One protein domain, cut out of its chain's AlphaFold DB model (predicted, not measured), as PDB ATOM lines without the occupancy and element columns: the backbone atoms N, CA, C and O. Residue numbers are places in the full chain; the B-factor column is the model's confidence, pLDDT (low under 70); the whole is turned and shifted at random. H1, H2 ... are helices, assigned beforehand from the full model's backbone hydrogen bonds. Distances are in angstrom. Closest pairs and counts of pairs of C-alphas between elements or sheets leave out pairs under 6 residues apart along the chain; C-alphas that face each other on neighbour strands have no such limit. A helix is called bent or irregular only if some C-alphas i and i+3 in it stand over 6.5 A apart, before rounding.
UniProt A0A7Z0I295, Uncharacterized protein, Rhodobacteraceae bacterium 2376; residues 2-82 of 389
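What this domain is: This is residues 2 to 82 of the 389 residues of an uncharacterized protein of Rhodobacteraceae bacterium 2376 (UniProt A0A7Z0I295). H1 and H4 cross at one end of the body, H2 and the short H3 lie toward the other, and the long unnamed stretch, residues 2 to 25, loops outward, with residues 10 to 15 sticking out. The 81 printed residues include four named helices, H1 to H4 in order, and no named strand: all helix, with under half, 36, in named elements. The whole is compact, with a radius of gyration of the C-alphas of 12.8 A and spans of 36 by 29 by 21 A.

How they stand to each other: Start at H1, residues 26 to 36, irregular, with C-alphas 27 and 30 7.0 A apart. It touches H4, residues 66 to 76, about perpendicular at 86 degrees; their closest C-alphas, Pro 31 and Trp 69, are 4.8 A apart. H2, residues 39 to 48, is close to H1 but not clearly touching; C-alphas 35 and 41, the closest, are 6.0 A apart. H2 only just touches H3, residues 56 to 59, with 3 pairs of C-alphas within 8 A, the closest Val 45 and Leu 59 at 6.3 A. Every O i to N i+4 pair is within hydrogen-bond range in H4, 5 of 7 in H1 and 5 of 6 in H2; H3 is too short for one.

Where its parts are: Find C-alpha 26 at (144.680, 159.904, 163.078); H1 runs 15.7 A from there. H2 spans 14.8 A, H3 5.0 A, and H4 14.9 A, ending at C-alpha 76, (133.170, 172.413, 163.670).

The domain as a whole: The C-alphas farthest apart, Lys 51 and Asp 79, are 36.7 A apart. The printed part has no cut, no link between helices is long, and pLDDT is under 70 at residue 2.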
ATOM      1  N   SER A   2     135.855 170.987 189.354       63.88
ATOM      2  CA  SER A   2     134.668 170.235 188.902       63.88
ATOM      3  C   SER A   2     134.679 169.992 187.388       63.88
ATOM      4  O   SER A   2     133.940 169.140 186.891       63.88
ATOM      5  N   ASP A   3     135.528 170.727 186.674       76.19
ATOM      6  CA  ASP A   3     135.645 170.706 185.226       76.19
ATOM      7  C   ASP A   3     136.670 169.686 184.723       76.19
ATOM      8  O   ASP A   3     137.571 169.297 185.467       76.19
ATOM      9  N   LEU A   4     136.491 169.237 183.479       84.94
ATOM     10  CA  LEU A   4     137.390 168.319 182.772       84.94
ATOM     11  C   LEU A   4     137.799 168.976 181.443       84.94
ATOM     12  O   LEU A   4     137.270 168.592 180.403       84.94
ATOM     13  N   PRO A   5     138.655 170.013 181.473       87.81
ATOM     14  CA  PRO A   5     139.082 170.689 180.257       87.81
ATOM     15  C   PRO A   5     139.918 169.747 179.386       87.81
ATOM     16  O   PRO A   5     140.713 168.956 179.899       87.81
ATOM     17  N   ALA A   6     139.751 169.860 178.072       88.94
ATOM     18  CA  ALA A   6     140.514 169.118 177.079       88.94
ATOM     19  C   ALA A   6     141.317 170.088 176.206       88.94
ATOM     20  O   ALA A   6     140.855 171.180 175.884       88.94
ATOM     21  N   SER A   7     142.524 169.682 175.822       86.00
ATOM     22  CA  SER A   7     143.373 170.398 174.871       86.00
ATOM     23  C   SER A   7     144.137 169.396 174.010       86.00
ATOM     24  O   SER A   7     144.250 168.218 174.361       86.00
ATOM     25  N   LEU A   8     144.709 169.865 172.901       86.00
ATOM     26  CA  LEU A   8     145.698 169.084 172.165       86.00
ATOM     27  C   LEU A   8     146.963 168.894 173.006       86.00
ATOM     28  O   LEU A   8     147.386 169.791 173.741       86.00
ATOM     29  N   TYR A   9     147.554 167.706 172.910       84.69
ATOM     30  CA  TYR A   9     148.792 167.385 173.603       84.69
ATOM     31  C   TYR A   9     149.997 167.730 172.726       84.69
ATOM     32  O   TYR A   9     150.260 167.049 171.739       84.69
ATOM     33  N   CYS A  10     150.756 168.754 173.117       74.75
ATOM     34  CA  CYS A  10     151.922 169.237 172.369       74.75
ATOM     35  C   CYS A  10     153.262 168.661 172.876       74.75
ATOM     36  O   CYS A  10     154.306 169.274 172.686       74.75
ATOM     37  N   GLY A  11     153.250 167.518 173.574       75.12
ATOM     38  CA  GLY A  11     154.478 166.842 174.029       75.12
ATOM     39  C   GLY A  11     155.088 167.352 175.344       75.12
ATOM     40  O   GLY A  11     156.138 166.860 175.752       75.12
ATOM     41  N   ALA A  12     154.450 168.310 176.021       77.62
ATOM     42  CA  ALA A  12     154.932 168.855 177.292       77.62
ATOM     43  C   ALA A  12     154.760 167.875 178.470       77.62
ATOM     44  O   ALA A  12     153.874 167.027 178.474       77.62
ATOM     45  N   VAL A  13     155.563 168.018 179.526       81.81
ATOM     46  CA  VAL A  13     155.365 167.238 180.760       81.81
ATOM     47  C   VAL A  13     154.040 167.644 181.420       81.81
ATOM     48  O   VAL A  13     153.776 168.830 181.595       81.81
ATOM     49  N   TYR A  14     153.230 166.666 181.826       81.44
ATOM     50  CA  TYR A  14     151.962 166.871 182.530       81.44
ATOM     51  C   TYR A  14     151.939 166.103 183.858       81.44
ATOM     52  O   TYR A  14     152.683 165.139 184.050       81.44
ATOM     53  N   ASP A  15     151.117 166.561 184.802       82.19
ATOM     54  CA  ASP A  15     150.980 165.920 186.110       82.19
ATOM     55  C   ASP A  15     150.012 164.721 186.079       82.19
ATOM     56  O   ASP A  15     149.395 164.393 185.067       82.19
ATOM     57  N   ASN A  16     149.859 164.046 187.216       79.19
ATOM     58  CA  ASN A  16     148.992 162.873 187.352       79.19
ATOM     59  C   ASN A  16     147.483 163.192 187.441       79.19
ATOM     60  O   ASN A  16     146.691 162.296 187.756       79.19
ATOM     61  N   MET A  17     147.082 164.448 187.235       80.56
ATOM     62  CA  MET A  17     145.684 164.873 187.120       80.56
ATOM     63  C   MET A  17     145.242 164.956 185.656       80.56
ATOM     64  O   MET A  17     144.041 164.966 185.394       80.56
ATOM     65  N   ALA A  18     146.190 164.990 184.716       85.69
ATOM     66  CA  ALA A  18     145.922 164.945 183.288       85.69
ATOM     67  C   ALA A  18     145.988 163.510 182.738       85.69
ATOM     68  O   ALA A  18     146.709 162.639 183.235       85.69
ATOM     69  N   ALA A  19     145.229 163.270 181.671       88.94
ATOM     70  CA  ALA A  19     145.243 162.024 180.922       88.94
ATOM     71  C   ALA A  19     145.400 162.328 179.434       88.94
ATOM     72  O   ALA A  19     144.727 163.209 178.903       88.94
ATOM     73  N   VAL A  20     146.266 161.573 178.761       90.75
ATOM     74  CA  VAL A  20     146.451 161.678 177.312       90.75
ATOM     75  C   VAL A  20     145.634 160.592 176.629       90.75
ATOM     76  O   VAL A  20     145.848 159.398 176.846       90.75
ATOM     77  N   PHE A  21     144.703 161.019 175.782       89.81
ATOM     78  CA  PHE A  21     143.984 160.143 174.868       89.81
ATOM     79  C   PHE A  21     144.746 160.079 173.549       89.81
ATOM     80  O   PHE A  21     144.724 161.028 172.772       89.81
ATOM     81  N   LEU A  22     145.426 158.957 173.303       90.19
ATOM     82  CA  LEU A  22     146.090 158.709 172.028       90.19
ATOM     83  C   LEU A  22     145.143 157.918 171.112       90.19
ATOM     84  O   LEU A  22     144.869 156.744 171.395       90.19
ATOM     85  N   PRO A  23     144.608 158.522 170.040       90.69
ATOM     86  CA  PRO A  23     143.758 157.798 169.112       90.69
ATOM     87  C   PRO A  23     144.574 156.738 168.365       90.69
ATOM     88  O   PRO A  23     145.728 156.953 168.004       90.69
ATOM     89  N   ARG A  24     143.968 155.573 168.102       91.56
ATOM     90  CA  ARG A  24     144.626 154.499 167.329       91.56
ATOM     91  C   ARG A  24     144.753 154.824 165.840       91.56
ATOM     92  O   ARG A  24     145.536 154.185 165.149       91.56
ATOM     93  N   LYS A  25     143.940 155.762 165.357       91.81
ATOM     94  CA  LYS A  25     143.952 156.272 163.989       91.81
ATOM     95  C   LYS A  25     143.871 157.787 164.026       91.81
ATOM     96  O   LYS A  25     143.078 158.331 164.791       91.81
ATOM     97  N   GLU A  26     144.637 158.444 163.170       87.56
ATOM     98  CA  GLU A  26     144.680 159.904 163.078       87.56
ATOM     99  C   GLU A  26     143.304 160.512 162.753       87.56
ATOM    100  O   GLU A  26     142.893 161.482 163.382       87.56
ATOM    101  N   GLU A  27     142.520 159.848 161.899       90.31
ATOM    102  CA  GLU A  27     141.151 160.246 161.527       90.31
ATOM    103  C   GLU A  27     140.169 160.335 162.720       90.31
ATOM    104  O   GLU A  27     139.097 160.926 162.604       90.31
ATOM    105  N   TRP A  28     140.497 159.738 163.873       92.88
ATOM    106  CA  TRP A  28     139.657 159.790 165.078       92.88
ATOM    107  C   TRP A  28     140.012 160.944 166.009       92.88
ATOM    108  O   TRP A  28     139.259 161.199 166.948       92.88
ATOM    109  N   LEU A  29     141.126 161.642 165.771       91.75
ATOM    110  CA  LEU A  29     141.619 162.683 166.667       91.75
ATOM    111  C   LEU A  29     140.595 163.812 166.850       91.75
ATOM    112  O   LEU A  29     140.254 164.134 167.985       91.75
ATOM    113  N   LEU A  30     140.063 164.363 165.754       92.31
ATOM    114  CA  LEU A  30     139.054 165.432 165.789       92.31
ATOM    115  C   LEU A  30     137.735 164.988 166.447       92.31
ATOM    116  O   LEU A  30     137.318 165.643 167.401       92.31
ATOM    117  N   PRO A  31     137.106 163.862 166.047       94.50
ATOM    118  CA  PRO A  31     135.915 163.351 166.731       94.50
ATOM    119  C   PRO A  31     136.117 163.155 168.240       94.50
ATOM    120  O   PRO A  31     135.255 163.519 169.041       94.50
ATOM    121  N   ILE A  32     137.261 162.591 168.638       94.12
ATOM    122  CA  ILE A  32     137.591 162.378 170.050       94.12
ATOM    123  C   ILE A  32     137.759 163.721 170.757       94.12
ATOM    124  O   ILE A  32     137.183 163.910 171.825       94.12
ATOM    125  N   TYR A  33     138.489 164.668 170.167       93.19
ATOM    126  CA  TYR A  33     138.661 166.002 170.736       93.19
ATOM    127  C   TYR A  33     137.321 166.719 170.938       93.19
ATOM    128  O   TYR A  33     137.079 167.247 172.025       93.19
ATOM    129  N   CYS A  34     136.431 166.689 169.938       93.31
ATOM    130  CA  CYS A  34     135.098 167.283 170.036       93.31
ATOM    131  C   CYS A  34     134.303 166.698 171.204       93.31
ATOM    132  O   CYS A  34     133.704 167.462 171.954       93.31
ATOM    133  N   TYR A  35     134.335 165.375 171.396       95.12
ATOM    134  CA  TYR A  35     133.665 164.743 172.531       95.12
ATOM    135  C   TYR A  35     134.294 165.140 173.862       95.12
ATOM    136  O   TYR A  35     133.584 165.582 174.758       95.12
ATOM    137  N   LEU A  36     135.618 165.022 173.993       93.56
ATOM    138  CA  LEU A  36     136.329 165.328 175.239       93.56
ATOM    139  C   LEU A  36     136.161 166.792 175.667       93.56
ATOM    140  O   LEU A  36     136.141 167.078 176.861       93.56
ATOM    141  N   SER A  37     136.013 167.698 174.701       92.00
ATOM    142  CA  SER A  37     135.780 169.130 174.930       92.00
ATOM    143  C   SER A  37     134.306 169.460 175.192       92.00
ATOM    144  O   SER A  37     133.976 170.609 175.488       92.00
ATOM    145  N   SER A  38     133.403 168.482 175.071       93.00
ATOM    146  CA  SER A  38     131.968 168.708 175.178       93.00
ATOM    147  C   SER A  38     131.450 168.587 176.617       93.00
ATOM    148  O   SER A  38     131.963 167.808 177.433       93.00
ATOM    149  N   PRO A  39     130.350 169.289 176.950       92.12
ATOM    150  CA  PRO A  39     129.653 169.089 178.218       92.12
ATOM    151  C   PRO A  39     129.140 167.651 178.418       92.12
ATOM    152  O   PRO A  39     128.950 167.222 179.560       92.12
ATOM    153  N   GLU A  40     128.907 166.896 177.336       94.25
ATOM    154  CA  GLU A  40     128.417 165.516 177.421       94.25
ATOM    155  C   GLU A  40     129.480 164.571 177.973       94.25
ATOM    156  O   GLU A  40     129.157 163.789 178.866       94.25
ATOM    157  N   TYR A  41     130.747 164.690 177.554       93.88
ATOM    158  CA  TYR A  41     131.827 163.879 178.127       93.88
ATOM    159  C   TYR A  41     131.934 164.078 179.636       93.88
ATOM    160  O   TYR A  41     131.975 163.115 180.406       93.88
ATOM    161  N   LYS A  42     131.884 165.336 180.084       91.12
ATOM    162  CA  LYS A  42     131.854 165.662 181.511       91.12
ATOM    163  C   LYS A  42     130.678 164.987 182.214       91.12
ATOM    164  O   LYS A  42     130.874 164.371 183.260       91.12
ATOM    165  N   SER A  43     129.473 165.081 181.658       91.44
ATOM    166  CA  SER A  43     128.282 164.428 182.217       91.44
ATOM    167  C   SER A  43     128.466 162.910 182.324       91.44
ATOM    168  O   SER A  43     128.206 162.323 183.376       91.44
ATOM    169  N   ASP A  44     128.992 162.278 181.277       93.50
ATOM    170  CA  ASP A  44     129.191 160.832 181.212       93.50
ATOM    171  C   ASP A  44     130.257 160.339 182.195       93.50
ATOM    172  O   ASP A  44     130.026 159.365 182.913       93.50
ATOM    173  N   VAL A  45     131.384 161.046 182.320       92.12
ATOM    174  CA  VAL A  45     132.404 160.732 183.330       92.12
ATOM    175  C   VAL A  45     131.829 160.873 184.738       92.12
ATOM    176  O   VAL A  45     132.080 160.023 185.592       92.12
ATOM    177  N   ARG A  46     131.032 161.916 185.002       90.56
ATOM    178  CA  ARG A  46     130.463 162.152 186.337       90.56
ATOM    179  C   ARG A  46     129.433 161.092 186.725       90.56
ATOM    180  O   ARG A  46     129.410 160.696 187.888       90.56
ATOM    181  N   LYS A  47     128.671 160.528 185.781       91.12
ATOM    182  CA  LYS A  47     127.817 159.349 186.050       91.12
ATOM    183  C   LYS A  47     128.622 158.153 186.581       91.12
ATOM    184  O   LYS A  47     128.102 157.391 187.388       91.12
ATOM    185  N   LEU A  48     129.883 158.008 186.165       90.88
ATOM    186  CA  LEU A  48     130.777 156.934 186.612       90.88
ATOM    187  C   LEU A  48     131.554 157.294 187.886       90.88
ATOM    188  O   LEU A  48     131.806 156.425 188.723       90.88
ATOM    189  N   ASN A  49     131.992 158.550 188.026       88.12
ATOM    190  CA  ASN A  49     132.845 158.982 189.131       88.12
ATOM    191  C   ASN A  49     132.709 160.482 189.456       88.12
ATOM    192  O   ASN A  49     133.050 161.365 188.667       88.12
ATOM    193  N   GLN A  50     132.282 160.759 190.690       87.44
ATOM    194  CA  GLN A  50     132.058 162.108 191.222       87.44
ATOM    195  C   GLN A  50     133.278 162.698 191.957       87.44
ATOM    196  O   GLN A  50     133.220 163.821 192.452       87.44
ATOM    197  N   LYS A  51     134.398 161.967 192.058       85.75
ATOM    198  CA  LYS A  51     135.620 162.465 192.709       85.75
ATOM    199  C   LYS A  51     136.258 163.591 191.897       85.75
ATOM    200  O   LYS A  51     136.201 163.605 190.669       85.75
ATOM    201  N   MET A  52     136.933 164.505 192.596       81.94
ATOM    202  CA  MET A  52     137.665 165.605 191.960       81.94
ATOM    203  C   MET A  52     138.751 165.084 191.008       81.94
ATOM    204  O   MET A  52     138.815 165.526 189.868       81.94
ATOM    205  N   GLN A  53     139.548 164.113 191.462       83.94
ATOM    206  CA  GLN A  53     140.508 163.392 190.630       83.94
ATOM    207  C   GLN A  53     139.877 162.086 190.142       83.94
ATOM    208  O   GLN A  53     139.481 161.234 190.945       83.94
ATOM    209  N   VAL A  54     139.795 161.928 188.823       84.81
ATOM    210  CA  VAL A  54     139.278 160.724 188.168       84.81
ATOM    211  C   VAL A  54     140.463 159.931 187.627       84.81
ATOM    212  O   VAL A  54     141.324 160.485 186.955       84.81
ATOM    213  N   ALA A  55     140.529 158.632 187.922       86.31
ATOM    214  CA  ALA A  55     141.596 157.782 187.402       86.31
ATOM    215  C   ALA A  55     141.496 157.638 185.873       86.31
ATOM    216  O   ALA A  55     140.392 157.484 185.346       86.31
ATOM    217  N   ASN A  56     142.634 157.571 185.176       86.75
ATOM    218  CA  ASN A  56     142.699 157.429 183.711       86.75
ATOM    219  C   ASN A  56     141.874 156.237 183.194       86.75
ATOM    220  O   ASN A  56     141.185 156.333 182.183       86.75
ATOM    221  N   SER A  57     141.860 155.131 183.945       86.44
ATOM    222  CA  SER A  57     141.057 153.942 183.627       86.44
ATOM    223  C   SER A  57     139.546 154.175 183.679       86.44
ATOM    224  O   SER A  57     138.795 153.384 183.124       86.44
ATOM    225  N   THR A  58     139.080 155.218 184.368       88.25
ATOM    226  CA  THR A  58     137.666 155.612 184.416       88.25
ATOM    227  C   THR A  58     137.334 156.604 183.309       88.25
ATOM    228  O   THR A  58     136.273 156.491 182.703       88.25
ATOM    229  N   LEU A  59     138.257 157.517 182.988       89.19
ATOM    230  CA  LEU A  59     138.109 158.480 181.892       89.19
ATOM    231  C   LEU A  59     137.889 157.797 180.528       89.19
ATOM    232  O   LEU A  59     137.187 158.348 179.686       89.19
ATOM    233  N   ALA A  60     138.434 156.592 180.335       89.00
ATOM    234  CA  ALA A  60     138.289 155.795 179.113       89.00
ATOM    235  C   ALA A  60     137.075 154.836 179.093       89.00
ATOM    236  O   ALA A  60     136.881 154.134 178.105       89.00
ATOM    237  N   LYS A  61     136.276 154.756 180.170       90.69
ATOM    238  CA  LYS A  61     135.119 153.833 180.264       90.69
ATOM    239  C   LYS A  61     133.813 154.404 179.716       90.69
ATOM    240  O   LYS A  61     132.818 153.683 179.670       90.69
ATOM    241  N   VAL A  62     133.790 155.684 179.367       91.50
ATOM    242  CA  VAL A  62     132.602 156.320 178.795       91.50
ATOM    243  C   VAL A  62     132.300 155.763 177.405       91.50
ATOM    244  O   VAL A  62     133.194 155.317 176.685       91.50
ATOM    245  N   VAL A  63     131.024 155.782 177.028       91.50
ATOM    246  CA  VAL A  63     130.584 155.312 175.713       91.50
ATOM    247  C   VAL A  63     130.807 156.423 174.693       91.50
ATOM    248  O   VAL A  63     130.292 157.523 174.852       91.50
ATOM    249  N   PHE A  64     131.560 156.123 173.637       92.75
ATOM    250  CA  PHE A  64     131.870 157.069 172.571       92.75
ATOM    251  C   PHE A  64     131.129 156.704 171.279       92.75
ATOM    252  O   PHE A  64     131.370 155.646 170.696       92.75
ATOM    253  N   ASP A  65     130.242 157.591 170.827       94.94
ATOM    254  CA  ASP A  65     129.550 157.476 169.539       94.94
ATOM    255  C   ASP A  65     130.374 158.144 168.431       94.94
ATOM    256  O   ASP A  65     130.295 159.354 168.202       94.94
ATOM    257  N   LEU A  66     131.179 157.339 167.735       93.25
ATOM    258  CA  LEU A  66     132.036 157.822 166.653       93.25
ATOM    259  C   LEU A  66     131.232 158.477 165.520       93.25
ATOM    260  O   LEU A  66     131.688 159.464 164.954       93.25
ATOM    261  N   SER A  67     130.050 157.959 165.180       94.44
ATOM    262  CA  SER A  67     129.249 158.483 164.068       94.44
ATOM    263  C   SER A  67     128.685 159.865 164.379       94.44
ATOM    264  O   SER A  67     128.727 160.740 163.514       94.44
ATOM    265  N   LYS A  68     128.201 160.083 165.609       95.75
ATOM    266  CA  LYS A  68     127.781 161.411 166.080       95.75
ATOM    267  C   LYS A  68     128.955 162.385 166.056       95.75
ATOM    268  O   LYS A  68     128.861 163.447 165.447       95.75
ATOM    269  N   TRP A  69     130.062 162.025 166.701       95.69
ATOM    270  CA  TRP A  69     131.182 162.945 166.895       95.69
ATOM    271  C   TRP A  69     131.989 163.209 165.630       95.69
ATOM    272  O   TRP A  69     132.592 164.270 165.517       95.69
ATOM    273  N   LYS A  70     131.941 162.304 164.648       94.50
ATOM    274  CA  LYS A  70     132.479 162.561 163.313       94.50
ATOM    275  C   LYS A  70     131.728 163.680 162.595       94.50
ATOM    276  O   LYS A  70     132.378 164.574 162.077       94.50
ATOM    277  N   LYS A  71     130.392 163.692 162.650       94.50
ATOM    278  CA  LYS A  71     129.593 164.791 162.080       94.50
ATOM    279  C   LYS A  71     129.885 166.120 162.768       94.50
ATOM    280  O   LYS A  71     130.144 167.109 162.103       94.50
ATOM    281  N   VAL A  72     129.931 166.115 164.103       93.94
ATOM    282  CA  VAL A  72     130.264 167.318 164.885       93.94
ATOM    283  C   VAL A  72     131.673 167.828 164.559       93.94
ATOM    284  O   VAL A  72     131.893 169.033 164.514       93.94
ATOM    285  N   ALA A  73     132.631 166.928 164.329       92.88
ATOM    286  CA  ALA A  73     133.978 167.297 163.906       92.88
ATOM    287  C   ALA A  73     134.005 167.892 162.493       92.88
ATOM    288  O   ALA A  73     134.643 168.915 162.300       92.88
ATOM    289  N   GLU A  74     133.302 167.292 161.530       92.56
ATOM    290  CA  GLU A  74     133.196 167.810 160.157       92.56
ATOM    291  C   GLU A  74     132.510 169.187 160.111       92.56
ATOM    292  O   GLU A  74     132.901 170.043 159.324       92.56
ATOM    293  N   GLU A  75     131.525 169.423 160.982       92.38
ATOM    294  CA  GLU A  75     130.835 170.713 161.110       92.38
ATOM    295  C   GLU A  75     131.706 171.784 161.787       92.38
ATOM    296  O   GLU A  75     131.749 172.923 161.324       92.38
ATOM    297  N   ASN A  76     132.403 171.442 162.878       87.69
ATOM    298  CA  ASN A  76     133.170 172.413 163.670       87.69
ATOM    299  C   ASN A  76     134.602 172.640 163.166       87.69
ATOM    300  O   ASN A  76     135.191 173.682 163.444       87.69
ATOM    301  N   PHE A  77     135.178 171.656 162.478       88.50
ATOM    302  CA  PHE A  77     136.568 171.633 162.024       88.50
ATOM    303  C   PHE A  77     136.652 171.104 160.582       88.50
ATOM    304  O   PHE A  77     137.301 170.079 160.347       88.50
ATOM    305  N   PRO A  78     136.004 171.778 159.611       85.94
ATOM    306  CA  PRO A  78     135.941 171.305 158.226       85.94
ATOM    307  C   PRO A  78     137.332 171.131 157.598       85.94
ATOM    308  O   PRO A  78     137.555 170.178 156.854       85.94
ATOM    309  N   ASP A  79     138.281 171.995 157.970       83.75
ATOM    310  CA  ASP A  79     139.662 172.007 157.466       83.75
ATOM    311  C   ASP A  79     140.676 171.401 158.458       83.75
ATOM    312  O   ASP A  79     141.889 171.532 158.301       83.75
ATOM    313  N   GLY A  80     140.187 170.726 159.502       84.62
ATOM    314  CA  GLY A  80     141.005 170.144 160.561       84.62
ATOM    315  C   GLY A  80     141.225 171.060 161.769       84.62
ATOM    316  O   GLY A  80     140.482 172.014 161.998       84.62
ATOM    317  N   PHE A  81     142.219 170.738 162.607       82.19
ATOM    318  CA  PHE A  81     142.500 171.549 163.796       82.19
ATOM    319  C   PHE A  81     142.991 172.943 163.406       82.19
ATOM    320  O   PHE A  81     143.876 173.049 162.551       82.19
ATOM    321  N   PRO A  82     142.512 174.005 164.080       80.69
ATOM    322  CA  PRO A  82     143.104 175.316 163.913       80.69
ATOM    323  C   PRO A  82     144.565 175.235 164.348       80.69
ATOM    324  O   PRO A  82     144.885 174.836 165.472       80.69
TER     325      PRO A  82